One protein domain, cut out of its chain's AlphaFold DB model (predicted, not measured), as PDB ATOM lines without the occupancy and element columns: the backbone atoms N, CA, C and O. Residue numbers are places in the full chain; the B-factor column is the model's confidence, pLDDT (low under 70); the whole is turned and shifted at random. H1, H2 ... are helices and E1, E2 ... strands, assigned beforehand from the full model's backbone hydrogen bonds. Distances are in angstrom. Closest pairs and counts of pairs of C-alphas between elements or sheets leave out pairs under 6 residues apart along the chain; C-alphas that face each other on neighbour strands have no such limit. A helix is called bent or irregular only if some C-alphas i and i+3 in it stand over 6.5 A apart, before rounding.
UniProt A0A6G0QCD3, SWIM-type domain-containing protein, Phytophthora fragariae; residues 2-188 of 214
ATOM      1  N   LEU A   2       6.902  39.146   7.104       80.88
ATOM      2  CA  LEU A   2       8.158  38.404   7.332       80.88
ATOM      3  C   LEU A   2       7.973  36.989   7.894       80.88
ATOM      4  O   LEU A   2       8.445  36.029   7.294       80.88
ATOM      5  N   ALA A   3       7.175  36.826   8.952       82.25
ATOM      6  CA  ALA A   3       6.878  35.502   9.508       82.25
ATOM      7  C   ALA A   3       6.225  34.546   8.484       82.25
ATOM      8  O   ALA A   3       6.466  33.341   8.504       82.25
ATOM      9  N   LYS A   4       5.408  35.072   7.555       86.56
ATOM     10  CA  LYS A   4       4.833  34.270   6.461       86.56
ATOM     11  C   LYS A   4       5.921  33.861   5.461       86.56
ATOM     12  O   LYS A   4       5.953  32.702   5.072       86.56
ATOM     13  N   ALA A   5       6.813  34.783   5.087       89.44
ATOM     14  CA  ALA A   5       7.934  34.501   4.187       89.44
ATOM     15  C   ALA A   5       8.865  33.423   4.761       89.44
ATOM     16  O   ALA A   5       9.193  32.457   4.076       89.44
ATOM     17  N   GLN A   6       9.204  33.531   6.047       88.00
ATOM     18  CA  GLN A   6      10.025  32.537   6.731       88.00
ATOM     19  C   GLN A   6       9.360  31.158   6.734       88.00
ATOM     20  O   GLN A   6      10.009  30.177   6.395       88.00
ATOM     21  N   ARG A   7       8.058  31.063   7.044       89.00
ATOM     22  CA  ARG A   7       7.326  29.782   6.991       89.00
ATOM     23  C   ARG A   7       7.293  29.163   5.594       89.00
ATOM     24  O   ARG A   7       7.424  27.948   5.464       89.00
ATOM     25  N   LEU A   8       7.130  29.989   4.561       92.38
ATOM     26  CA  LEU A   8       7.162  29.534   3.171       92.38
ATOM     27  C   LEU A   8       8.538  28.971   2.793       92.38
ATOM     28  O   LEU A   8       8.594  27.931   2.149       92.38
ATOM     29  N   GLY A   9       9.627  29.622   3.214       90.69
ATOM     30  CA  GLY A   9      10.998  29.171   2.944       90.69
ATOM     31  C   GLY A   9      11.514  28.059   3.866       90.69
ATOM     32  O   GLY A   9      12.486  27.396   3.525       90.69
ATOM     33  N   ALA A  10      10.874  27.823   5.015       87.69
ATOM     34  CA  ALA A  10      11.354  26.882   6.033       87.69
ATOM     35  C   ALA A  10      11.171  25.398   5.674       87.69
ATOM     36  O   ALA A  10      11.759  24.540   6.327       87.69
ATOM     37  N   SER A  11      10.334  25.077   4.685       89.69
ATOM     38  CA  SER A  11      10.081  23.695   4.270       89.69
ATOM     39  C   SER A  11       9.918  23.601   2.763       89.69
ATOM     40  O   SER A  11       9.145  24.351   2.167       89.69
ATOM     41  N   THR A  12      10.572  22.608   2.161       92.25
ATOM     42  CA  THR A  12      10.396  22.247   0.750       92.25
ATOM     43  C   THR A  12       8.970  21.804   0.432       92.25
ATOM     44  O   THR A  12       8.569  21.864  -0.722       92.25
ATOM     45  N   SER A  13       8.153  21.444   1.428       94.06
ATOM     46  CA  SER A  13       6.732  21.163   1.204       94.06
ATOM     47  C   SER A  13       5.929  22.416   0.828       94.06
ATOM     48  O   SER A  13       4.827  22.303   0.299       94.06
ATOM     49  N   ASN A  14       6.450  23.617   1.101       95.12
ATOM     50  CA  ASN A  14       5.771  24.883   0.820       95.12
ATOM     51  C   ASN A  14       6.165  25.528  -0.507       95.12
ATOM     52  O   ASN A  14       5.559  26.542  -0.876       95.12
ATOM     53  N   TYR A  15       7.140  24.964  -1.227       96.81
ATOM     54  CA  TYR A  15       7.575  25.516  -2.500       96.81
ATOM     55  C   TYR A  15       8.156  24.484  -3.468       96.81
ATOM     56  O   TYR A  15       8.727  23.475  -3.075       96.81
ATOM     57  N   ARG A  16       8.103  24.786  -4.768       96.62
ATOM     58  CA  ARG A  16       8.864  24.070  -5.800       96.62
ATOM     59  C   ARG A  16       9.572  25.042  -6.731       96.62
ATOM     60  O   ARG A  16       8.966  25.962  -7.270       96.62
ATOM     61  N   LYS A  17      10.858  24.786  -6.968       96.31
ATOM     62  CA  LYS A  17      11.675  25.486  -7.965       96.31
ATOM     63  C   LYS A  17      11.360  24.964  -9.371       96.31
ATOM     64  O   LYS A  17      11.421  23.758  -9.609       96.31
ATOM     65  N   LEU A  18      11.066  25.866 -10.302       95.12
ATOM     66  CA  LEU A  18      10.878  25.571 -11.720       95.12
ATOM     67  C   LEU A  18      12.110  26.005 -12.500       95.12
ATOM     68  O   LEU A  18      12.456  27.186 -12.540       95.12
ATOM     69  N   ASN A  19      12.754  25.035 -13.139       94.62
ATOM     70  CA  ASN A  19      13.937  25.265 -13.953       94.62
ATOM     71  C   ASN A  19      13.591  25.107 -15.434       94.62
ATOM     72  O   ASN A  19      12.825  24.214 -15.797       94.62
ATOM     73  N   LYS A  20      14.191  25.935 -16.287       92.31
ATOM     74  CA  LYS A  20      14.112  25.828 -17.749       92.31
ATOM     75  C   LYS A  20      15.491  25.485 -18.307       92.31
ATOM     76  O   LYS A  20      16.494  25.928 -17.759       92.31
ATOM     77  N   GLY A  21      15.532  24.726 -19.400       90.88
ATOM     78  CA  GLY A  21      16.777  24.271 -20.027       90.88
ATOM     79  C   GLY A  21      17.275  22.924 -19.492       90.88
ATOM     80  O   GLY A  21      16.653  22.305 -18.625       90.88
ATOM     81  N   ARG A  22      18.389  22.447 -20.053       87.38
ATOM     82  CA  ARG A  22      19.047  21.175 -19.709       87.38
ATOM     83  C   ARG A  22      20.553  21.395 -19.559       87.38
ATOM     84  O   ARG A  22      21.089  22.332 -20.146       87.38
ATOM     85  N   GLY A  23      21.214  20.527 -18.792       87.31
ATOM     86  CA  GLY A  23      22.663  20.590 -18.572       87.31
ATOM     87  C   GLY A  23      23.114  21.953 -18.042       87.31
ATOM     88  O   GLY A  23      22.471  22.517 -17.158       87.31
ATOM     89  N   SER A  24      24.177  22.496 -18.635       83.12
ATOM     90  CA  SER A  24      24.743  23.815 -18.311       83.12
ATOM     91  C   SER A  24      23.795  24.992 -18.573       83.12
ATOM     92  O   SER A  24      23.960  26.047 -17.977       83.12
ATOM     93  N   GLY A  25      22.771  24.819 -19.417       84.38
ATOM     94  CA  GLY A  25      21.755  25.843 -19.688       84.38
ATOM     95  C   GLY A  25      20.560  25.810 -18.731       84.38
ATOM     96  O   GLY A  25      19.565  26.501 -18.969       84.38
ATOM     97  N   ARG A  26      20.591  24.962 -17.694       90.81
ATOM     98  CA  ARG A  26      19.507  24.859 -16.714       90.81
ATOM     99  C   ARG A  26      19.515  26.088 -15.805       90.81
ATOM    100  O   ARG A  26      20.420  26.252 -14.999       90.81
ATOM    101  N   ARG A  27      18.463  26.901 -15.882       92.56
ATOM    102  CA  ARG A  27      18.281  28.091 -15.038       92.56
ATOM    103  C   ARG A  27      16.970  28.057 -14.274       92.56
ATOM    104  O   ARG A  27      15.959  27.584 -14.803       92.56
ATOM    105  N   LEU A  28      16.971  28.604 -13.064       95.12
ATOM    106  CA  LEU A  28      15.744  28.855 -12.320       95.12
ATOM    107  C   LEU A  28      14.952  29.958 -13.032       95.12
ATOM    108  O   LEU A  28      15.500  31.005 -13.360       95.12
ATOM    109  N   VAL A  29      13.671  29.714 -13.301       95.75
ATOM    110  CA  VAL A  29      12.788  30.701 -13.953       95.75
ATOM    111  C   VAL A  29      11.612  31.101 -13.080       95.75
ATOM    112  O   VAL A  29      11.034  32.168 -13.273       95.75
ATOM    113  N   ALA A  30      11.238  30.253 -12.124       96.69
ATOM    114  CA  ALA A  30      10.198  30.567 -11.166       96.69
ATOM    115  C   ALA A  30      10.313  29.705  -9.907       96.69
ATOM    116  O   ALA A  30      10.892  28.617  -9.922       96.69
ATOM    117  N   ILE A  31       9.690  30.165  -8.831       97.44
ATOM    118  CA  ILE A  31       9.410  29.378  -7.636       97.44
ATOM    119  C   ILE A  31       7.898  29.407  -7.412       97.44
ATOM    120  O   ILE A  31       7.287  30.474  -7.373       97.44
ATOM    121  N   ILE A  32       7.294  28.229  -7.300       96.75
ATOM    122  CA  ILE A  32       5.880  28.062  -6.969       96.75
ATOM    123  C   ILE A  32       5.769  27.906  -5.465       96.75
ATOM    124  O   ILE A  32       6.458  27.061  -4.904       96.75
ATOM    125  N   PHE A  33       4.904  28.679  -4.828       96.31
ATOM    126  CA  PHE A  33       4.678  28.646  -3.389       96.31
ATOM    127  C   PHE A  33       3.223  28.352  -3.060       96.31
ATOM    128  O   PHE A  33       2.328  28.685  -3.834       96.31
ATOM    129  N   ASN A  34       2.976  27.828  -1.862       94.31
ATOM    130  CA  ASN A  34       1.631  27.802  -1.297       94.31
ATOM    131  C   ASN A  34       1.054  29.214  -1.092       94.31
ATOM    132  O   ASN A  34       1.728  30.147  -0.642       94.31
ATOM    133  N   ALA A  35      -0.245  29.356  -1.352       89.38
ATOM    134  CA  ALA A  35      -1.039  30.443  -0.801       89.38
ATOM    135  C   ALA A  35      -1.174  30.277   0.721       89.38
ATOM    136  O   ALA A  35      -1.081  29.171   1.256       89.38
ATOM    137  N   ALA A  36      -1.415  31.380   1.437       83.38
ATOM    138  CA  ALA A  36      -1.365  31.405   2.903       83.38
ATOM    139  C   ALA A  36      -2.233  30.314   3.565       83.38
ATOM    140  O   ALA A  36      -1.753  29.629   4.466       83.38
ATOM    141  N   LYS A  37      -3.459  30.104   3.062       84.31
ATOM    142  CA  LYS A  37      -4.421  29.091   3.540       84.31
ATOM    143  C   LYS A  37      -3.892  27.651   3.455       84.31
ATOM    144  O   LYS A  37      -4.256  26.829   4.284       84.31
ATOM    145  N   PHE A  38      -3.016  27.374   2.489       88.94
ATOM    146  CA  PHE A  38      -2.515  26.033   2.169       88.94
ATOM    147  C   PHE A  38      -1.073  25.798   2.632       88.94
ATOM    148  O   PHE A  38      -0.460  24.795   2.277       88.94
ATOM    149  N   THR A  39      -0.505  26.719   3.417       89.56
ATOM    150  CA  THR A  39       0.866  26.583   3.928       89.56
ATOM    151  C   THR A  39       0.944  25.399   4.895       89.56
ATOM    152  O   THR A  39       0.259  25.378   5.917       89.56
ATOM    153  N   VAL A  40       1.805  24.427   4.599       87.50
ATOM    154  CA  VAL A  40       2.102  23.277   5.461       87.50
ATOM    155  C   VAL A  40       2.737  23.770   6.758       87.50
ATOM    156  O   VAL A  40       3.647  24.604   6.723       87.50
ATOM    157  N   ARG A  41       2.246  23.258   7.899       80.62
ATOM    158  CA  ARG A  41       2.575  23.744   9.257       80.62
ATOM    159  C   ARG A  41       2.235  25.230   9.472       80.62
ATOM    160  O   ARG A  41       2.849  25.912  10.289       80.62
ATOM    161  N   GLY A  42       1.280  25.750   8.700       69.62
ATOM    162  CA  GLY A  42       0.615  27.015   8.990       69.62
ATOM    163  C   GLY A  42      -0.419  26.864  10.109       69.62
ATOM    164  O   GLY A  42      -0.616  25.785  10.651       69.62
ATOM    165  N   ALA A  43      -1.113  27.957  10.426       66.50
ATOM    166  CA  ALA A  43      -2.198  27.948  11.411       66.50
ATOM    167  C   ALA A  43      -3.469  27.214  10.925       66.50
ATOM    168  O   ALA A  43      -4.365  26.959  11.718       66.50
ATOM    169  N   GLY A  44      -3.575  26.920   9.624       66.06
ATOM    170  CA  GLY A  44      -4.754  26.301   9.018       66.06
ATOM    171  C   GLY A  44      -4.612  24.790   8.822       66.06
ATOM    172  O   GLY A  44      -3.530  24.296   8.515       66.06
ATOM    173  N   ILE A  45      -5.737  24.074   8.907       72.75
ATOM    174  CA  ILE A  45      -5.836  22.618   8.687       72.75
ATOM    175  C   ILE A  45      -5.668  22.194   7.218       72.75
ATOM    176  O   ILE A  45      -5.526  21.015   6.923       72.75
ATOM    177  N   LEU A  46      -5.671  23.151   6.288       83.06
ATOM    178  CA  LEU A  46      -5.643  22.913   4.840       83.06
ATOM    179  C   LEU A  46      -4.222  22.878   4.262       83.06
ATOM    180  O   LEU A  46      -4.031  23.087   3.065       83.06
ATOM    181  N   GLY A  47      -3.213  22.673   5.110       85.56
ATOM    182  CA  GLY A  47      -1.822  22.572   4.682       85.56
ATOM    183  C   GLY A  47      -1.663  21.495   3.611       85.56
ATOM    184  O   GLY A  47      -1.962  20.331   3.855       85.56
ATOM    185  N   ALA A  48      -1.176  21.884   2.437       91.38
ATOM    186  CA  ALA A  48      -1.032  20.980   1.305       91.38
ATOM    187  C   ALA A  48       0.343  21.149   0.675       91.38
ATOM    188  O   ALA A  48       0.763  22.263   0.357       91.38
ATOM    189  N   GLU A  49       1.050  20.044   0.467       93.88
ATOM    190  CA  GLU A  49       2.362  20.089  -0.158       93.88
ATOM    191  C   GLU A  49       2.274  20.641  -1.587       93.88
ATOM    192  O   GLU A  49       1.370  20.316  -2.367       93.88
ATOM    193  N   VAL A  50       3.245  21.473  -1.960       94.25
ATOM    194  CA  VAL A  50       3.487  21.814  -3.359       94.25
ATOM    195  C   VAL A  50       4.092  20.572  -4.018       94.25
ATOM    196  O   VAL A  50       5.304  20.472  -4.163       94.25
ATOM    197  N   ALA A  51       3.267  19.595  -4.406       93.19
ATOM    198  CA  ALA A  51       3.663  18.373  -5.123       93.19
ATOM    199  C   ALA A  51       3.817  18.622  -6.637       93.19
ATOM    200  O   ALA A  51       3.283  19.608  -7.154       93.19
ATOM    201  N   GLN A  52       4.592  17.788  -7.349       92.81
ATOM    202  CA  GLN A  52       4.977  18.060  -8.748       92.81
ATOM    203  C   GLN A  52       3.746  18.206  -9.639       92.81
ATOM    204  O   GLN A  52       3.590  19.225 -10.305       92.81
ATOM    205  N   GLN A  53       2.830  17.245  -9.549       91.19
ATOM    206  CA  GLN A  53       1.574  17.244 -10.290       91.19
ATOM    207  C   GLN A  53       0.729  18.502 -10.024       91.19
ATOM    208  O   GLN A  53       0.182  19.092 -10.954       91.19
ATOM    209  N   ARG A  54       0.653  18.955  -8.764       90.81
ATOM    210  CA  ARG A  54      -0.095  20.163  -8.375       90.81
ATOM    211  C   ARG A  54       0.545  21.425  -8.953       90.81
ATOM    212  O   ARG A  54      -0.154  22.275  -9.494       90.81
ATOM    213  N   ALA A  55       1.873  21.524  -8.894       92.31
ATOM    214  CA  ALA A  55       2.605  22.638  -9.491       92.31
ATOM    215  C   ALA A  55       2.464  22.664 -11.024       92.31
ATOM    216  O   ALA A  55       2.258  23.729 -11.595       92.31
ATOM    217  N   GLU A  56       2.531  21.511 -11.692       90.56
ATOM    218  CA  GLU A  56       2.341  21.403 -13.144       90.56
ATOM    219  C   GLU A  56       0.924  21.797 -13.570       90.56
ATOM    220  O   GLU A  56       0.762  22.557 -14.525       90.56
ATOM    221  N   LYS A  57      -0.098  21.327 -12.843       88.31
ATOM    222  CA  LYS A  57      -1.497  21.693 -13.097       88.31
ATOM    223  C   LYS A  57      -1.712  23.201 -12.939       88.31
ATOM    224  O   LYS A  57      -2.278  23.823 -13.832       88.31
ATOM    225  N   PHE A  58      -1.180  23.793 -11.871       90.00
ATOM    226  CA  PHE A  58      -1.229  25.239 -11.648       90.00
ATOM    227  C   PHE A  58      -0.508  26.036 -12.746       90.00
ATOM    228  O   PHE A  58      -1.028  27.023 -13.256       90.00
ATOM    229  N   VAL A  59       0.683  25.610 -13.175       89.81
ATOM    230  CA  VAL A  59       1.395  26.300 -14.265       89.81
ATOM    231  C   VAL A  59       0.593  26.244 -15.566       89.81
ATOM    232  O   VAL A  59       0.488  27.259 -16.249       89.81
ATOM    233  N   ARG A  60      -0.024  25.098 -15.884       88.12
ATOM    234  CA  ARG A  60      -0.919  24.964 -17.044       88.12
ATOM    235  C   ARG A  60      -2.146  25.867 -16.931       88.12
ATOM    236  O   ARG A  60      -2.528  26.474 -17.929       88.12
ATOM    237  N   SER A  61      -2.720  26.026 -15.739       86.75
ATOM    238  CA  SER A  61      -3.860  26.929 -15.561       86.75
ATOM    239  C   SER A  61      -3.498  28.394 -15.800       86.75
ATOM    240  O   SER A  61      -4.319  29.137 -16.328       86.75
ATOM    241  N   LEU A  62      -2.256  28.805 -15.510       85.00
ATOM    242  CA  LEU A  62      -1.765  30.147 -15.864       85.00
ATOM    243  C   LEU A  62      -1.647  30.369 -17.385       85.00
ATOM    244  O   LEU A  62      -1.551  31.513 -17.818       85.00
ATOM    245  N   GLU A  63      -1.648  29.299 -18.185       84.94
ATOM    246  CA  GLU A  63      -1.702  29.328 -19.655       84.94
ATOM    247  C   GLU A  63      -3.136  29.168 -20.196       84.94
ATOM    248  O   GLU A  63      -3.322  28.966 -21.394       84.94
ATOM    249  N   GLY A  64      -4.152  29.189 -19.324       82.31
ATOM    250  CA  GLY A  64      -5.553  28.972 -19.700       82.31
ATOM    251  C   GLY A  64      -5.931  27.506 -19.933       82.31
ATOM    252  O   GLY A  64      -7.009  27.225 -20.453       82.31
ATOM    253  N   LYS A  65      -5.069  26.550 -19.561       85.31
ATOM    254  CA  LYS A  65      -5.334  25.110 -19.706       85.31
ATOM    255  C   LYS A  65      -5.861  24.539 -18.394       85.31
ATOM    256  O   LYS A  65      -5.090  24.286 -17.467       85.31
ATOM    257  N   PHE A  66      -7.167  24.300 -18.338       82.38
ATOM    258  CA  PHE A  66      -7.850  23.778 -17.154       82.38
ATOM    259  C   PHE A  66      -8.220  22.295 -17.311       82.38
ATOM    260  O   PHE A  66      -8.417  21.828 -18.435       82.38
ATOM    261  N   PRO A  67      -8.331  21.538 -16.204       78.88
ATOM    262  CA  PRO A  67      -8.900  20.196 -16.239       78.88
ATOM    263  C   PRO A  67     -10.340  20.211 -16.766       78.88
ATOM    264  O   PRO A  67     -11.146  21.052 -16.368       78.88
ATOM    265  N   ILE A  68     -10.672  19.250 -17.630       82.00
ATOM    266  CA  ILE A  68     -12.049  19.034 -18.087       82.00
ATOM    267  C   ILE A  68     -12.889  18.592 -16.884       82.00
ATOM    268  O   ILE A  68     -12.487  17.692 -16.149       82.00
ATOM    269  N   GLY A  69     -14.048  19.224 -16.684       83.38
ATOM    270  CA  GLY A  69     -14.971  18.879 -15.598       83.38
ATOM    271  C   GLY A  69     -14.593  19.426 -14.216       83.38
ATOM    272  O   GLY A  69     -15.136  18.942 -13.227       83.38
ATOM    273  N   LEU A  70     -13.691  20.416 -14.134       83.00
ATOM    274  CA  LEU A  70     -13.342  21.077 -12.872       83.00
ATOM    275  C   LEU A  70     -14.592  21.656 -12.190       83.00
ATOM    276  O   LEU A  70     -15.284  22.505 -12.760       83.00
ATOM    277  N   LYS A  71     -14.865  21.225 -10.956       84.19
ATOM    278  CA  LYS A  71     -16.022  21.698 -10.188       84.19
ATOM    279  C   LYS A  71     -15.710  23.012  -9.483       84.19
ATOM    280  O   LYS A  71     -14.579  23.258  -9.071       84.19
ATOM    281  N   ALA A  72     -16.743  23.819  -9.237       78.69
ATOM    282  CA  ALA A  72     -16.610  25.096  -8.531       78.69
ATOM    283  C   ALA A  72     -15.907  24.960  -7.164       78.69
ATOM    284  O   ALA A  72     -15.032  25.755  -6.831       78.69
ATOM    285  N   LEU A  73     -16.233  23.905  -6.409       80.00
ATOM    286  CA  LEU A  73     -15.638  23.608  -5.098       80.00
ATOM    287  C   LEU A  73     -14.139  23.265  -5.176       80.00
ATOM    288  O   LEU A  73     -13.415  23.425  -4.198       80.00
ATOM    289  N   GLU A  74     -13.661  22.806  -6.333       82.19
ATOM    290  CA  GLU A  74     -12.270  22.396  -6.546       82.19
ATOM    291  C   GLU A  74     -11.398  23.564  -7.015       82.19
ATOM    292  O   GLU A  74     -10.179  23.508  -6.866       82.19
ATOM    293  N   ILE A  75     -12.001  24.646  -7.528       82.06
ATOM    294  CA  ILE A  75     -11.286  25.815  -8.061       82.06
ATOM    295  C   ILE A  75     -10.294  26.364  -7.033       82.06
ATOM    296  O   ILE A  75      -9.132  26.595  -7.376       82.06
ATOM    297  N   GLU A  76     -10.718  26.526  -5.770       83.25
ATOM    298  CA  GLU A  76      -9.873  27.117  -4.725       83.25
ATOM    299  C   GLU A  76      -8.602  26.298  -4.454       83.25
ATOM    300  O   GLU A  76      -7.526  26.851  -4.197       83.25
ATOM    301  N   TYR A  77      -8.715  24.975  -4.524       85.12
ATOM    302  CA  TYR A  77      -7.573  24.100  -4.334       85.12
ATOM    303  C   TYR A  77      -6.753  23.959  -5.617       85.12
ATOM    304  O   TYR A  77      -5.535  24.090  -5.589       85.12
ATOM    305  N   GLU A  78      -7.387  23.731  -6.757       81.19
ATOM    306  CA  GLU A  78      -6.683  23.321  -7.971       81.19
ATOM    307  C   GLU A  78      -6.009  24.484  -8.700       81.19
ATOM    308  O   GLU A  78      -4.916  24.323  -9.244       81.19
ATOM    309  N   LEU A  79      -6.627  25.666  -8.694       81.00
ATOM    310  CA  LEU A  79      -6.160  26.813  -9.489       81.00
ATOM    311  C   LEU A  79      -5.556  27.928  -8.632       81.00
ATOM    312  O   LEU A  79      -4.816  28.783  -9.104       81.00
ATOM    313  N   LEU A  80      -5.920  27.926  -7.360       83.00
ATOM    314  CA  LEU A  80      -5.935  29.099  -6.490       83.00
ATOM    315  C   LEU A  80      -5.027  28.910  -5.274       83.00
ATOM    316  O   LEU A  80      -4.650  29.858  -4.585       83.00
ATOM    317  N   SER A  81      -4.659  27.676  -4.967       89.00
ATOM    318  CA  SER A  81      -3.915  27.343  -3.759       89.00
ATOM    319  C   SER A  81      -2.416  27.642  -3.844       89.00
ATOM    320  O   SER A  81      -1.709  27.446  -2.853       89.00
ATOM    321  N   LEU A  82      -1.932  28.109  -4.996       93.50
ATOM    322  CA  LEU A  82      -0.526  28.358  -5.292       93.50
ATOM    323  C   LEU A  82      -0.308  29.768  -5.857       93.50
ATOM    324  O   LEU A  82      -1.227  30.392  -6.379       93.50
ATOM    325  N   HIS A  83       0.931  30.242  -5.751       93.88
ATOM    326  CA  HIS A  83       1.416  31.484  -6.346       93.88
ATOM    327  C   HIS A  83       2.737  31.248  -7.064       93.88
ATOM    328  O   HIS A  83       3.603  30.524  -6.562       93.88
ATOM    329  N   ARG A  84       2.921  31.890  -8.215       94.81
ATOM    330  CA  ARG A  84       4.187  31.904  -8.947       94.81
ATOM    331  C   ARG A  84       4.970  33.164  -8.608       94.81
ATOM    332  O   ARG A  84       4.473  34.278  -8.754       94.81
ATOM    333  N   VAL A  85       6.235  32.978  -8.244       95.31
ATOM    334  CA  VAL A  85       7.251  34.031  -8.265       95.31
ATOM    335  C   VAL A  85       8.175  33.769  -9.445       95.31
ATOM    336  O   VAL A  85       8.930  32.802  -9.427       95.31
ATOM    337  N   THR A  86       8.099  34.594 -10.479       95.38
ATOM    338  CA  THR A  86       9.039  34.577 -11.606       95.38
ATOM    339  C   THR A  86      10.383  35.131 -11.153       95.38
ATOM    340  O   THR A  86      10.413  36.118 -10.419       95.38
ATOM    341  N   ILE A  87      11.468  34.504 -11.610       95.81
ATOM    342  CA  ILE A  87      12.849  34.909 -11.336       95.81
ATOM    343  C   ILE A  87      13.447  35.525 -12.606       95.81
ATOM    344  O   ILE A  87      13.380  34.940 -13.692       95.81
ATOM    345  N   GLY A  88      13.973  36.734 -12.463       92.31
ATOM    346  CA  GLY A  88      14.657  37.509 -13.484       92.31
ATOM    347  C   GLY A  88      16.071  36.996 -13.732       92.31
ATOM    348  O   GLY A  88      16.591  36.152 -13.010       92.31
ATOM    349  N   THR A  89      16.690  37.490 -14.797       87.88
ATOM    350  CA  THR A  89      18.055  37.099 -15.190       87.88
ATOM    351  C   THR A  89      19.130  38.026 -14.646       87.88
ATOM    352  O   THR A  89      20.296  37.657 -14.666       87.88
ATOM    353  N   VAL A  90      18.750  39.232 -14.227       88.69
ATOM    354  CA  VAL A  90      19.667  40.225 -13.667       88.69
ATOM    355  C   VAL A  90      19.582  40.108 -12.155       88.69
ATOM    356  O   VAL A  90      18.560  40.468 -11.570       88.69
ATOM    357  N   GLU A  91      20.617  39.537 -11.553       89.62
ATOM    358  CA  GLU A  91      20.697  39.359 -10.106       89.62
ATOM    359  C   GLU A  91      20.942  40.703  -9.399       89.62
ATOM    360  O   GLU A  91      21.621  41.572  -9.953       89.62
ATOM    361  N   PRO A  92      20.395  40.898  -8.186       87.44
ATOM    362  CA  PRO A  92      20.759  42.023  -7.338       87.44
ATOM    363  C   PRO A  92      22.258  42.024  -7.030       87.44
ATOM    364  O   PRO A  92      22.847  40.978  -6.754       87.44
ATOM    365  N   GLU A  93      22.864  43.207  -7.011       86.62
ATOM    366  CA  GLU A  93      24.235  43.361  -6.535       86.62
ATOM    367  C   GLU A  93      24.266  43.234  -5.006       86.62
ATOM    368  O   GLU A  93      23.758  44.086  -4.277       86.62
ATOM    369  N   GLY A  94      24.866  42.148  -4.518       85.69
ATOM    370  CA  GLY A  94      25.043  41.904  -3.090       85.69
ATOM    371  C   GLY A  94      23.763  41.511  -2.346       85.69
ATOM    372  O   GLY A  94      22.758  41.092  -2.922       85.69
ATOM    373  N   GLN A  95      23.830  41.589  -1.018       87.12
ATOM    374  CA  GLN A  95      22.729  41.209  -0.142       87.12
ATOM    375  C   GLN A  95      21.797  42.402   0.091       87.12
ATOM    376  O   GLN A  95      22.227  43.467   0.532       87.12
ATOM    377  N   LEU A  96      20.506  42.210  -0.163       84.69
ATOM    378  CA  LEU A  96      19.477  43.196   0.132       84.69
ATOM    379  C   LEU A  96      19.237  43.249   1.641       84.69
ATOM    380  O   LEU A  96      19.044  42.218   2.292       84.69
ATOM    381  N   GLN A  97      19.186  44.460   2.185       78.50
ATOM    382  CA  GLN A  97      18.759  44.700   3.558       78.50
ATOM    383  C   GLN A  97      17.270  45.051   3.584       78.50
ATOM    384  O   GLN A  97      16.764  45.800   2.748       78.50
ATOM    385  N   LEU A  98      16.544  44.439   4.520       73.25
ATOM    386  CA  LEU A  98      15.136  44.738   4.759       73.25
ATOM    387  C   LEU A  98      15.047  45.945   5.692       73.25
ATOM    388  O   LEU A  98      15.124  45.787   6.907       73.25
ATOM    389  N   ASP A  99      14.830  47.120   5.112       66.88
ATOM    390  CA  ASP A  99      14.554  48.337   5.875       66.88
ATOM    391  C   ASP A  99      13.055  48.475   6.197       66.88
ATOM    392  O   ASP A  99      12.212  47.986   5.433       66.88
ATOM    393  N   PRO A 100      12.679  49.185   7.279       58.97
ATOM    394  CA  PRO A 100      11.284  49.542   7.551       58.97
ATOM    395  C   PRO A 100      10.628  50.318   6.403       58.97
ATOM    396  O   PRO A 100       9.446  50.139   6.105       58.97
ATOM    397  N   VAL A 101      11.422  51.158   5.732       61.31
ATOM    398  CA  VAL A 101      11.036  51.925   4.548       61.31
ATOM    399  C   VAL A 101      12.069  51.670   3.463       61.31
ATOM    400  O   VAL A 101      13.218  52.084   3.574       61.31
ATOM    401  N   TRP A 102      11.654  50.990   2.398       65.94
ATOM    402  CA  TRP A 102      12.545  50.685   1.286       65.94
ATOM    403  C   TRP A 102      12.739  51.896   0.385       65.94
ATOM    404  O   TRP A 102      11.772  52.549  -0.014       65.94
ATOM    405  N   SER A 103      13.989  52.137  -0.008       70.00
ATOM    406  CA  SER A 103      14.296  53.098  -1.060       70.00
ATOM    407  C   SER A 103      13.669  52.664  -2.392       70.00
ATOM    408  O   SER A 103      13.507  51.471  -2.682       70.00
ATOM    409  N   MET A 104      13.344  53.638  -3.245       74.56
ATOM    410  CA  MET A 104      12.855  53.353  -4.599       74.56
ATOM    411  C   MET A 104      13.859  52.536  -5.420       74.56
ATOM    412  O   MET A 104      13.443  51.701  -6.222       74.56
ATOM    413  N   THR A 105      15.156  52.716  -5.172       79.25
ATOM    414  CA  THR A 105      16.234  51.926  -5.775       79.25
ATOM    415  C   THR A 105      16.112  50.448  -5.404       79.25
ATOM    416  O   THR A 105      16.030  49.601  -6.292       79.25
ATOM    417  N   ASN A 106      15.981  50.121  -4.113       76.31
ATOM    418  CA  ASN A 106      15.833  48.730  -3.664       76.31
ATOM    419  C   ASN A 106      14.538  48.100  -4.200       76.31
ATOM    420  O   ASN A 106      14.520  46.937  -4.601       76.31
ATOM    421  N   ILE A 107      13.456  48.883  -4.275       78.69
ATOM    422  CA  ILE A 107      12.190  48.460  -4.890       78.69
ATOM    423  C   ILE A 107      12.382  48.093  -6.365       78.69
ATOM    424  O   ILE A 107      11.842  47.085  -6.823       78.69
ATOM    425  N   GLN A 108      13.112  48.910  -7.124       82.50
ATOM    426  CA  GLN A 108      13.361  48.666  -8.545       82.50
ATOM    427  C   GLN A 108      14.233  47.426  -8.762       82.50
ATOM    428  O   GLN A 108      13.892  46.613  -9.621       82.50
ATOM    429  N   ILE A 109      15.271  47.237  -7.942       83.88
ATOM    430  CA  ILE A 109      16.124  46.039  -7.960       83.88
ATOM    431  C   ILE A 109      15.297  44.776  -7.680       83.88
ATOM    432  O   ILE A 109      15.385  43.784  -8.398       83.88
ATOM    433  N   VAL A 110      14.419  44.805  -6.673       84.38
ATOM    434  CA  VAL A 110      13.536  43.661  -6.397       84.38
ATOM    435  C   VAL A 110      12.585  43.405  -7.559       84.38
ATOM    436  O   VAL A 110      12.405  42.257  -7.947       84.38
ATOM    437  N   ARG A 111      12.000  44.447  -8.159       85.38
ATOM    438  CA  ARG A 111      11.053  44.307  -9.279       85.38
ATOM    439  C   ARG A 111      11.684  43.773 -10.562       85.38
ATOM    440  O   ARG A 111      10.971  43.150 -11.356       85.38
ATOM    441  N   SER A 112      12.963  44.060 -10.800       86.62
ATOM    442  CA  SER A 112      13.692  43.523 -11.952       86.62
ATOM    443  C   SER A 112      14.038  42.047 -11.755       86.62
ATOM    444  O   SER A 112      14.030  41.289 -12.726       86.62
ATOM    445  N   TYR A 113      14.266  41.626 -10.507       92.19
ATOM    446  CA  TYR A 113      14.674  40.261 -10.196       92.19
ATOM    447  C   TYR A 113      13.530  39.306  -9.832       92.19
ATOM    448  O   TYR A 113      13.580  38.132 -10.184       92.19
ATOM    449  N   VAL A 114      12.474  39.751  -9.153       92.12
ATOM    450  CA  VAL A 114      11.341  38.893  -8.775       92.12
ATOM    451  C   VAL A 114      10.010  39.521  -9.162       92.12
ATOM    452  O   VAL A 114       9.807  40.721  -9.035       92.12
ATOM    453  N   GLN A 115       9.064  38.697  -9.614       91.69
ATOM    454  CA  GLN A 115       7.680  39.119  -9.845       91.69
ATOM    455  C   GLN A 115       6.709  38.062  -9.344       91.69
ATOM    456  O   GLN A 115       6.756  36.924  -9.804       91.69
ATOM    457  N   CYS A 116       5.805  38.433  -8.438       90.88
ATOM    458  CA  CYS A 116       4.791  37.521  -7.922       90.88
ATOM    459  C   CYS A 116       3.406  37.814  -8.516       90.88
ATOM    460  O   CYS A 116       3.080  38.961  -8.813       90.88
ATOM    461  N   ASP A 117       2.594  36.773  -8.687       88.88
ATOM    462  CA  ASP A 117       1.199  36.868  -9.139       88.88
ATOM    463  C   ASP A 117       0.183  37.077  -8.001       88.88
ATOM    464  O   ASP A 117      -1.013  37.239  -8.248       88.88
ATOM    465  N   CYS A 118       0.629  37.086  -6.741       86.38
ATOM    466  CA  CYS A 118      -0.273  37.267  -5.614       86.38
ATOM    467  C   CYS A 118      -0.770  38.716  -5.503       86.38
ATOM    468  O   CYS A 118      -0.083  39.672  -5.867       86.38
ATOM    469  N   GLU A 119      -1.964  38.871  -4.932       80.56
ATOM    470  CA  GLU A 119      -2.652  40.158  -4.796       80.56
ATOM    471  C   GLU A 119      -1.781  41.227  -4.126       80.56
ATOM    472  O   GLU A 119      -1.627  42.332  -4.647       80.56
ATOM    473  N   SER A 120      -1.141  40.884  -3.000       80.19
ATOM    474  CA  SER A 120      -0.292  41.823  -2.261       80.19
ATOM    475  C   SER A 120       0.854  42.357  -3.120       80.19
ATOM    476  O   SER A 120       1.183  43.541  -3.027       80.19
ATOM    477  N   TYR A 121       1.439  41.512  -3.976       82.88
ATOM    478  CA  TYR A 121       2.511  41.939  -4.868       82.88
ATOM    479  C   TYR A 121       1.993  42.875  -5.949       82.88
ATOM    480  O   TYR A 121       2.649  43.868  -6.233       82.88
ATOM    481  N   VAL A 122       0.824  42.614  -6.534       77.19
ATOM    482  CA  VAL A 122       0.304  43.504  -7.577       77.19
ATOM    483  C   VAL A 122      -0.156  44.844  -7.008       77.19
ATOM    484  O   VAL A 122       0.159  45.882  -7.589       77.19
ATOM    485  N   ARG A 123      -0.800  44.851  -5.836       71.88
ATOM    486  CA  ARG A 123      -1.238  46.089  -5.173       71.88
ATOM    487  C   ARG A 123      -0.065  46.989  -4.775       71.88
ATOM    488  O   ARG A 123      -0.124  48.198  -4.958       71.88
ATOM    489  N   THR A 124       1.005  46.405  -4.235       69.25
ATOM    490  CA  THR A 124       2.187  47.165  -3.778       69.25
ATOM    491  C   THR A 124       3.240  47.347  -4.875       69.25
ATOM    492  O   THR A 124       4.121  48.202  -4.792       69.25
ATOM    493  N   GLY A 125       3.177  46.513  -5.908       66.56
ATOM    494  CA  GLY A 125       4.145  46.383  -6.987       66.56
ATOM    495  C   GLY A 125       5.476  45.740  -6.592       66.56
ATOM    496  O   GLY A 125       6.308  45.578  -7.474       66.56
ATOM    497  N   SER A 126       5.749  45.440  -5.321       67.50
ATOM    498  CA  SER A 126       7.095  45.010  -4.889       67.50
ATOM    499  C   SER A 126       7.136  44.095  -3.670       67.50
ATOM    500  O   SER A 126       8.140  43.417  -3.473       67.50
ATOM    501  N   PHE A 127       6.074  44.032  -2.861       75.44
ATOM    502  CA  PHE A 127       6.151  43.415  -1.540       75.44
ATOM    503  C   PHE A 127       5.058  42.377  -1.322       75.44
ATOM    504  O   PHE A 127       3.866  42.670  -1.239       75.44
ATOM    505  N   CYS A 128       5.486  41.127  -1.179       86.44
ATOM    506  CA  CYS A 128       4.660  40.058  -0.648       86.44
ATOM    507  C   CYS A 128       5.536  39.018   0.052       86.44
ATOM    508  O   CYS A 128       6.746  38.940  -0.168       86.44
ATOM    509  N   SER A 129       4.922  38.168   0.876       90.19
ATOM    510  CA  SER A 129       5.656  37.100   1.563       90.19
ATOM    511  C   SER A 129       6.337  36.125   0.601       90.19
ATOM    512  O   SER A 129       7.377  35.576   0.945       90.19
ATOM    513  N   HIS A 130       5.779  35.914  -0.595       93.81
ATOM    514  CA  HIS A 130       6.357  35.026  -1.605       93.81
ATOM    515  C   HIS A 130       7.622  35.606  -2.236       93.81
ATOM    516  O   HIS A 130       8.607  34.890  -2.369       93.81
ATOM    517  N   ALA A 131       7.624  36.901  -2.569       92.06
ATOM    518  CA  ALA A 131       8.793  37.589  -3.113       92.06
ATOM    519  C   ALA A 131       9.949  37.591  -2.101       92.06
ATOM    520  O   ALA A 131      11.067  37.228  -2.449       92.06
ATOM    521  N   LEU A 132       9.666  37.893  -0.829       91.56
ATOM    522  CA  LEU A 132      10.676  37.855   0.234       91.56
ATOM    523  C   LEU A 132      11.213  36.437   0.483       91.56
ATOM    524  O   LEU A 132      12.417  36.252   0.654       91.56
ATOM    525  N   ALA A 133      10.341  35.421   0.460       94.44
ATOM    526  CA  ALA A 133      10.766  34.025   0.552       94.44
ATOM    527  C   ALA A 133      11.643  33.623  -0.643       94.44
ATOM    528  O   ALA A 133      12.651  32.947  -0.457       94.44
ATOM    529  N   ALA A 134      11.297  34.060  -1.857       95.50
ATOM    530  CA  ALA A 134      12.090  33.805  -3.052       95.50
ATOM    531  C   ALA A 134      13.482  34.441  -2.958       95.50
ATOM    532  O   ALA A 134      14.465  33.738  -3.163       95.50
ATOM    533  N   LEU A 135      13.576  35.721  -2.579       93.81
ATOM    534  CA  LEU A 135      14.858  36.407  -2.374       93.81
ATOM    535  C   LEU A 135      15.731  35.672  -1.352       93.81
ATOM    536  O   LEU A 135      16.917  35.462  -1.591       93.81
ATOM    537  N   SER A 136      15.133  35.204  -0.254       94.25
ATOM    538  CA  SER A 136      15.858  34.449   0.770       94.25
ATOM    539  C   SER A 136      16.330  33.078   0.286       94.25
ATOM    540  O   SER A 136      17.491  32.724   0.470       94.25
ATOM    541  N   LEU A 137      15.483  32.335  -0.435       95.25
ATOM    542  CA  LEU A 137      15.853  31.060  -1.069       95.25
ATOM    543  C   LEU A 137      16.899  31.208  -2.187       95.25
ATOM    544  O   LEU A 137      17.408  30.197  -2.685       95.25
ATOM    545  N   GLN A 138      17.149  32.431  -2.646       94.31
ATOM    546  CA  GLN A 138      18.191  32.780  -3.610       94.31
ATOM    547  C   GLN A 138      19.431  33.398  -2.949       94.31
ATOM    548  O   GLN A 138      20.393  33.673  -3.647       94.31
ATOM    549  N   GLY A 139      19.441  33.573  -1.624       92.88
ATOM    550  CA  GLY A 139      20.591  34.113  -0.890       92.88
ATOM    551  C   GLY A 139      20.700  35.640  -0.897       92.88
ATOM    552  O   GLY A 139      21.572  36.182  -0.230       92.88
ATOM    553  N   PHE A 140      19.786  36.349  -1.564       92.19
ATOM    554  CA  PHE A 140      19.801  37.815  -1.627       92.19
ATOM    555  C   PHE A 140      19.207  38.482  -0.388       92.19
ATOM    556  O   PHE A 140      19.299  39.695  -0.260       92.19
ATOM    557  N   LEU A 141      18.574  37.726   0.515       90.31
ATOM    558  CA  LEU A 141      17.938  38.285   1.705       90.31
ATOM    559  C   LEU A 141      18.031  37.346   2.910       90.31
ATOM    560  O   LEU A 141      17.540  36.214   2.872       90.31
ATOM    561  N   ASP A 142      18.567  37.846   4.022       89.50
ATOM    562  CA  ASP A 142      18.500  37.141   5.302       89.50
ATOM    563  C   ASP A 142      17.211  37.502   6.052       89.50
ATOM    564  O   ASP A 142      17.097  38.533   6.720       89.50
ATOM    565  N   LEU A 143      16.217  36.615   5.953       86.38
ATOM    566  CA  LEU A 143      14.944  36.769   6.655       86.38
ATOM    567  C   LEU A 143      15.077  36.673   8.178       86.38
ATOM    568  O   LEU A 143      14.255  37.264   8.880       86.38
ATOM    569  N   LYS A 144      16.062  35.934   8.700       84.69
ATOM    570  CA  LYS A 144      16.266  35.810  10.149       84.69
ATOM    571  C   LYS A 144      16.848  37.101  10.703       84.69
ATOM    572  O   LYS A 144      16.298  37.622  11.670       84.69
ATOM    573  N   ALA A 145      17.890  37.634  10.064       83.81
ATOM    574  CA  ALA A 145      18.479  38.917  10.439       83.81
ATOM    575  C   ALA A 145      17.444  40.045  10.354       83.81
ATOM    576  O   ALA A 145      17.274  40.799  11.308       83.81
ATOM    577  N   ALA A 146      16.665  40.093   9.269       80.31
ATOM    578  CA  ALA A 146      15.604  41.082   9.114       80.31
ATOM    579  C   ALA A 146      14.514  40.978  10.193       80.31
ATOM    580  O   ALA A 146      14.035  41.988  10.704       80.31
ATOM    581  N   MET A 147      14.116  39.756  10.565       78.19
ATOM    582  CA  MET A 147      13.142  39.557  11.636       78.19
ATOM    583  C   MET A 147      13.719  39.922  13.010       78.19
ATOM    584  O   MET A 147      12.999  40.474  13.836       78.19
ATOM    585  N   ALA A 148      15.000  39.652  13.262       76.81
ATOM    586  CA  ALA A 148      15.670  40.044  14.500       76.81
ATOM    587  C   ALA A 148      15.807  41.570  14.620       76.81
ATOM    588  O   ALA A 148      15.527  42.119  15.685       76.81
ATOM    589  N   ALA A 149      16.166  42.255  13.530       73.31
ATOM    590  CA  ALA A 149      16.207  43.715  13.465       73.31
ATOM    591  C   ALA A 149      14.821  44.316  13.744       73.31
ATOM    592  O   ALA A 149      14.683  45.150  14.636       73.31
ATOM    593  N   PHE A 150      13.784  43.788  13.085       67.88
ATOM    594  CA  PHE A 150      12.391  44.154  13.344       67.88
ATOM    595  C   PHE A 150      12.029  44.005  14.825       67.88
ATOM    596  O   PHE A 150      11.540  44.943  15.442       67.88
ATOM    597  N   LEU A 151      12.279  42.833  15.419       65.88
ATOM    598  CA  LEU A 151      11.944  42.567  16.820       65.88
ATOM    599  C   LEU A 151      12.722  43.472  17.779       65.88
ATOM    600  O   LEU A 151      12.166  43.920  18.777       65.88
ATOM    601  N   SER A 152      13.980  43.776  17.465       66.12
ATOM    602  CA  SER A 152      14.806  44.678  18.268       66.12
ATOM    603  C   SER A 152      14.254  46.104  18.249       66.12
ATOM    604  O   SER A 152      14.155  46.726  19.304       66.12
ATOM    605  N   GLU A 153      13.805  46.602  17.094       63.66
ATOM    606  CA  GLU A 153      13.133  47.905  16.996       63.66
ATOM    607  C   GLU A 153      11.804  47.944  17.770       63.66
ATOM    608  O   GLU A 153      11.515  48.947  18.426       63.66
ATOM    609  N   VAL A 154      11.017  46.854  17.749       59.19
ATOM    610  CA  VAL A 154       9.780  46.722  18.551       59.19
ATOM    611  C   VAL A 154      10.079  46.864  20.036       59.19
ATOM    612  O   VAL A 154       9.420  47.631  20.738       59.19
ATOM    613  N   LEU A 155      11.049  46.087  20.515       55.50
ATOM    614  CA  LEU A 155      11.303  45.898  21.938       55.50
ATOM    615  C   LEU A 155      12.065  47.075  22.552       55.50
ATOM    616  O   LEU A 155      11.756  47.477  23.669       55.50
ATOM    617  N   LEU A 156      13.034  47.642  21.830       56.06
ATOM    618  CA  LEU A 156      13.857  48.755  22.317       56.06
ATOM    619  C   LEU A 156      13.217  50.124  22.054       56.06
ATOM    620  O   LEU A 156      13.520  51.090  22.748       56.06
ATOM    621  N   GLY A 157      12.346  50.230  21.046       55.62
ATOM    622  CA  GLY A 157      11.822  51.511  20.578       55.62
ATOM    623  C   GLY A 157      10.548  52.000  21.265       55.62
ATOM    624  O   GLY A 157      10.181  53.153  21.042       55.62
ATOM    625  N   GLY A 158       9.836  51.160  22.033       46.34
ATOM    626  CA  GLY A 158       8.591  51.519  22.743       46.34
ATOM    627  C   GLY A 158       7.464  52.092  21.864       46.34
ATOM    628  O   GLY A 158       6.450  52.569  22.370       46.34
ATOM    629  N   ARG A 159       7.630  52.089  20.539       45.78
ATOM    630  CA  ARG A 159       6.711  52.699  19.579       45.78
ATOM    631  C   ARG A 159       5.740  51.643  19.082       45.78
ATOM    632  O   ARG A 159       6.155  50.569  18.656       45.78
ATOM    633  N   GLN A 160       4.448  51.971  19.079       43.53
ATOM    634  CA  GLN A 160       3.440  51.199  18.357       43.53
ATOM    635  C   GLN A 160       3.861  51.094  16.888       43.53
ATOM    636  O   GLN A 160       3.820  52.048  16.115       43.53
ATOM    637  N   ILE A 161       4.279  49.896  16.511       46.06
ATOM    638  CA  ILE A 161       4.764  49.538  15.176       46.06
ATOM    639  C   ILE A 161       3.667  49.506  14.114       46.06
ATOM    640  O   ILE A 161       3.923  49.239  12.943       46.06
ATOM    641  N   VAL A 162       2.443  49.837  14.507       42.12
ATOM    642  CA  VAL A 162       1.267  49.781  13.645       42.12
ATOM    643  C   VAL A 162       1.406  50.727  12.439       42.12
ATOM    644  O   VAL A 162       0.902  50.408  11.366       42.12
ATOM    645  N   ASP A 163       2.192  51.810  12.559       37.81
ATOM    646  CA  ASP A 163       2.309  52.822  11.498       37.81
ATOM    647  C   ASP A 163       3.634  52.867  10.721       37.81
ATOM    648  O   ASP A 163       3.704  53.526   9.682       37.81
ATOM    649  N   ARG A 164       4.703  52.201  11.179       38.47
ATOM    650  CA  ARG A 164       6.056  52.423  10.615       38.47
ATOM    651  C   ARG A 164       6.653  51.266   9.835       38.47
ATOM    652  O   ARG A 164       7.522  51.502   9.006       38.47
ATOM    653  N   LEU A 165       6.173  50.045  10.035       43.38
ATOM    654  CA  LEU A 165       6.728  48.858   9.375       43.38
ATOM    655  C   LEU A 165       5.904  48.417   8.164       43.38
ATOM    656  O   LEU A 165       5.736  47.225   7.918       43.38
ATOM    657  N   TRP A 166       5.444  49.407   7.393       45.97
ATOM    658  CA  TRP A 166       4.385  49.330   6.384       45.97
ATOM    659  C   TRP A 166       2.998  49.426   7.021       45.97
ATOM    660  O   TRP A 166       2.452  48.418   7.474       45.97
ATOM    661  N   PRO A 167       2.412  50.630   7.090       38.12
ATOM    662  CA  PRO A 167       1.100  50.762   7.681       38.12
ATOM    663  C   PRO A 167       0.100  49.973   6.828       38.12
ATOM    664  O   PRO A 167       0.173  49.957   5.595       38.12
ATOM    665  N   GLU A 168      -0.924  49.407   7.455       38.28
ATOM    666  CA  GLU A 168      -2.185  49.104   6.759       38.28
ATOM    667  C   GLU A 168      -2.708  50.339   5.990       38.28
ATOM    668  O   GLU A 168      -3.537  50.230   5.090       38.28
ATOM    669  N   SER A 169      -2.188  51.536   6.293       36.38
ATOM    670  CA  SER A 169      -2.377  52.758   5.518       36.38
ATOM    671  C   SER A 169      -1.645  52.807   4.166       36.38
ATOM    672  O   SER A 169      -2.044  53.630   3.360       36.38
ATOM    673  N   LEU A 170      -0.667  51.942   3.849       39.91
ATOM    674  CA  LEU A 170      -0.084  51.779   2.499       39.91
ATOM    675  C   LEU A 170      -0.737  50.634   1.712       39.91
ATOM    676  O   LEU A 170      -0.733  50.634   0.484       39.91
ATOM    677  N   GLU A 171      -1.358  49.682   2.414       40.16
ATOM    678  CA  GLU A 171      -2.380  48.825   1.808       40.16
ATOM    679  C   GLU A 171      -3.613  49.646   1.383       40.16
ATOM    680  O   GLU A 171      -4.218  49.328   0.359       40.16
ATOM    681  N   ARG A 172      -3.932  50.730   2.119       37.47
ATOM    682  CA  ARG A 172      -4.961  51.733   1.771       37.47
ATOM    683  C   ARG A 172      -4.468  52.830   0.815       37.47
ATOM    684  O   ARG A 172      -5.166  53.153  -0.139       37.47
ATOM    685  N   LYS A 173      -3.254  53.364   0.991       38.69
ATOM    686  CA  LYS A 173      -2.526  54.198   0.014       38.69
ATOM    687  C   LYS A 173      -1.820  53.280  -0.965       38.69
ATOM    688  O   LYS A 173      -0.595  53.299  -1.112       38.69
ATOM    689  N   ALA A 174      -2.607  52.453  -1.630       43.22
ATOM    690  CA  ALA A 174      -2.122  51.796  -2.808       43.22
ATOM    691  C   ALA A 174      -1.615  52.906  -3.747       43.22
ATOM    692  O   ALA A 174      -2.369  53.764  -4.195       43.22
ATOM    693  N   THR A 175      -0.322  52.898  -4.071       41.00
ATOM    694  CA  THR A 175       0.228  53.666  -5.205       41.00
ATOM    695  C   THR A 175      -0.238  53.069  -6.542       41.00
ATOM    696  O   THR A 175       0.388  53.229  -7.593       41.00
ATOM    697  N   SER A 176      -1.343  52.324  -6.508       45.53
ATOM    698  CA  SER A 176      -2.031  51.775  -7.645       45.53
ATOM    699  C   SER A 176      -2.842  52.888  -8.286       45.53
ATOM    700  O   SER A 176      -3.993  53.138  -7.940       45.53
ATOM    701  N   ASN A 177      -2.227  53.546  -9.257       52.72
ATOM    702  CA  ASN A 177      -2.993  54.189 -10.306       52.72
ATOM    703  C   ASN A 177      -3.916  53.114 -10.928       52.72
ATOM    704  O   ASN A 177      -3.423  52.085 -11.403       52.72
ATOM    705  N   VAL A 178      -5.233  53.331 -10.882       55.28
ATOM    706  CA  VAL A 178      -6.242  52.414 -11.437       55.28
ATOM    707  C   VAL A 178      -5.942  52.113 -12.906       55.28
ATOM    708  O   VAL A 178      -5.956  50.947 -13.292       55.28
ATOM    709  N   ASP A 179      -5.516  53.104 -13.692       56.09
ATOM    710  CA  ASP A 179      -5.136  52.922 -15.099       56.09
ATOM    711  C   ASP A 179      -3.953  51.966 -15.256       56.09
ATOM    712  O   ASP A 179      -3.885  51.177 -16.200       56.09
ATOM    713  N   ARG A 180      -3.004  52.003 -14.316       58.56
ATOM    714  CA  ARG A 180      -1.864  51.082 -14.307       58.56
ATOM    715  C   ARG A 180      -2.316  49.661 -13.995       58.56
ATOM    716  O   ARG A 180      -1.827  48.734 -14.638       58.56
ATOM    717  N   LEU A 181      -3.223  49.487 -13.031       56.81
ATOM    718  CA  LEU A 181      -3.809  48.179 -12.747       56.81
ATOM    719  C   LEU A 181      -4.566  47.665 -13.971       56.81
ATOM    720  O   LEU A 181      -4.264  46.569 -14.428       56.81
ATOM    721  N   VAL A 182      -5.457  48.468 -14.560       62.53
ATOM    722  CA  VAL A 182      -6.220  48.114 -15.770       62.53
ATOM    723  C   VAL A 182      -5.288  47.704 -16.912       62.53
ATOM    724  O   VAL A 182      -5.464  46.632 -17.486       62.53
ATOM    725  N   ARG A 183      -4.229  48.475 -17.198       63.62
ATOM    726  CA  ARG A 183      -3.225  48.101 -18.212       63.62
ATOM    727  C   ARG A 183      -2.534  46.774 -17.893       63.62
ATOM    728  O   ARG A 183      -2.353  45.960 -18.794       63.62
ATOM    729  N   LEU A 184      -2.166  46.535 -16.633       60.47
ATOM    730  CA  LEU A 184      -1.561  45.267 -16.206       60.47
ATOM    731  C   LEU A 184      -2.529  44.085 -16.354       60.47
ATOM    732  O   LEU A 184      -2.107  43.017 -16.792       60.47
ATOM    733  N   PHE A 185      -3.810  44.277 -16.033       62.09
ATOM    734  CA  PHE A 185      -4.852  43.266 -16.214       62.09
ATOM    735  C   PHE A 185      -5.076  42.932 -17.690       62.09
ATOM    736  O   PHE A 185      -5.137  41.757 -18.042       62.09
ATOM    737  N   LEU A 186      -5.130  43.947 -18.558       64.38
ATOM    738  CA  LEU A 186      -5.270  43.762 -20.006       64.38
ATOM    739  C   LEU A 186      -4.059  43.045 -20.620       64.38
ATOM    740  O   LEU A 186      -4.211  42.269 -21.557       64.38
ATOM    741  N   GLN A 187      -2.857  43.254 -20.074       61.22
ATOM    742  CA  GLN A 187      -1.643  42.544 -20.498       61.22
ATOM    743  C   GLN A 187      -1.545  41.110 -19.951       61.22
ATOM    744  O   GLN A 187      -0.756  40.313 -20.460       61.22
ATOM    745  N   ARG A 188      -2.285  40.781 -18.886       56.47
ATOM    746  CA  ARG A 188      -2.214  39.493 -18.173       56.47
ATOM    747  C   ARG A 188      -3.613  38.940 -17.906       56.47
ATOM    748  O   ARG A 188      -3.972  38.639 -16.763       56.47
TER     749      ARG A 188
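This is residues 2 to 188 of the 214 residues of the protein "SWIM-type domain-containing protein" of Phytophthora fragariae (UniProt A0A6G0QCD3). A sheet of four strands is the middle of three layers, with helix H2 over one face and H6 over the other. H1 packs on H6, H7 leads away from there, and residues 155 to 160, of which 155 to 157 belong to H7, stick out; H9, the last, touches no helix. The printed part has 187 residues with nine named helices and four named strands, in the order H1 E1 E2 H2 H3 E3 H4 E4 H5 H6 H7 H8 H9; the sheet runs E1 E2 E3 E4, antiparallel, and the class is mixed. The whole is compact, with a radius of gyration of the C-alphas of 17.4 A and spans of 55 by 42 by 39 A.

Start at H1, residues 2 to 9, which only grazes the sheet, with residues 8 to 9. Next, E1, residues 15 to 20, and E2, residues 27 to 34, form an antiparallel hairpin; look for N 16 and O 32, 2.8 A apart. H2, residues 52 to 61, only just touches H3, residues 72 to 78, with 3 pairs of C-alphas within 8 A, the closest Phe 58 and Glu 78 at 6.9 A. H3 is irregular, only just: C-alphas 73 and 76 are 6.8 A apart. E3, residues 82 to 87, is antiparallel to E2, with N 31 and O 85 at 2.8 A. H2 runs across the strands, at 81 degrees to E3 on the local plane, with a height over the sheet of 9.4 A. H4, residues 104 to 113, only grazes the sheet. E4, residues 114 to 116, is antiparallel to E3, with N 86 and O 115 at 2.8 A. H5, residues 119 to 124, only grazes the sheet too. H6, residues 129 to 137, is on the opposite face from H2, at a height of 8.4 A, slantwise to the strands. H6 touches H1, closest at the C-alphas of Ser 129 and Ala 5, 4.3 A. H7, residues 143 to 157, touches H1 with residues 143 to 147 alone, closest at the C-alphas of Leu 143 and Gln 6, 6.5 A, at a shallow tilt of 17 degrees, opposite ways. H8, residues 168 to 172, is close to but not clearly touching H5, the closest C-alphas, of Glu 171 and Thr 124, being 7.4 A apart. H9, residues 178 to 187, is apart from H8. Each O i to N i+4 pair is within hydrogen-bond range in the helices other than H3, which has 1 of 3, beside 3 of 4 O i to N i+3 pairs.

Find C-alpha 2 at (8.158, 38.404, 7.332), where H1 begins. From C-alpha 27 at (18.281, 28.091, -15.038), E2 runs 21.6 A; H7 runs 20.5 A. H9 ends at C-alpha 187, (-1.643, 42.544, -20.498).

The two C-alphas farthest apart, of Ile 68 and Leu 156, are 56.5 A apart. The printed part has no cut; the links E2 to H2 and E3 to H4 are long. The mean pLDDT of the printed part is 78.7, and residues 42 to 44, 99 to 102, 124 to 126 and 150 to 188 are under 70.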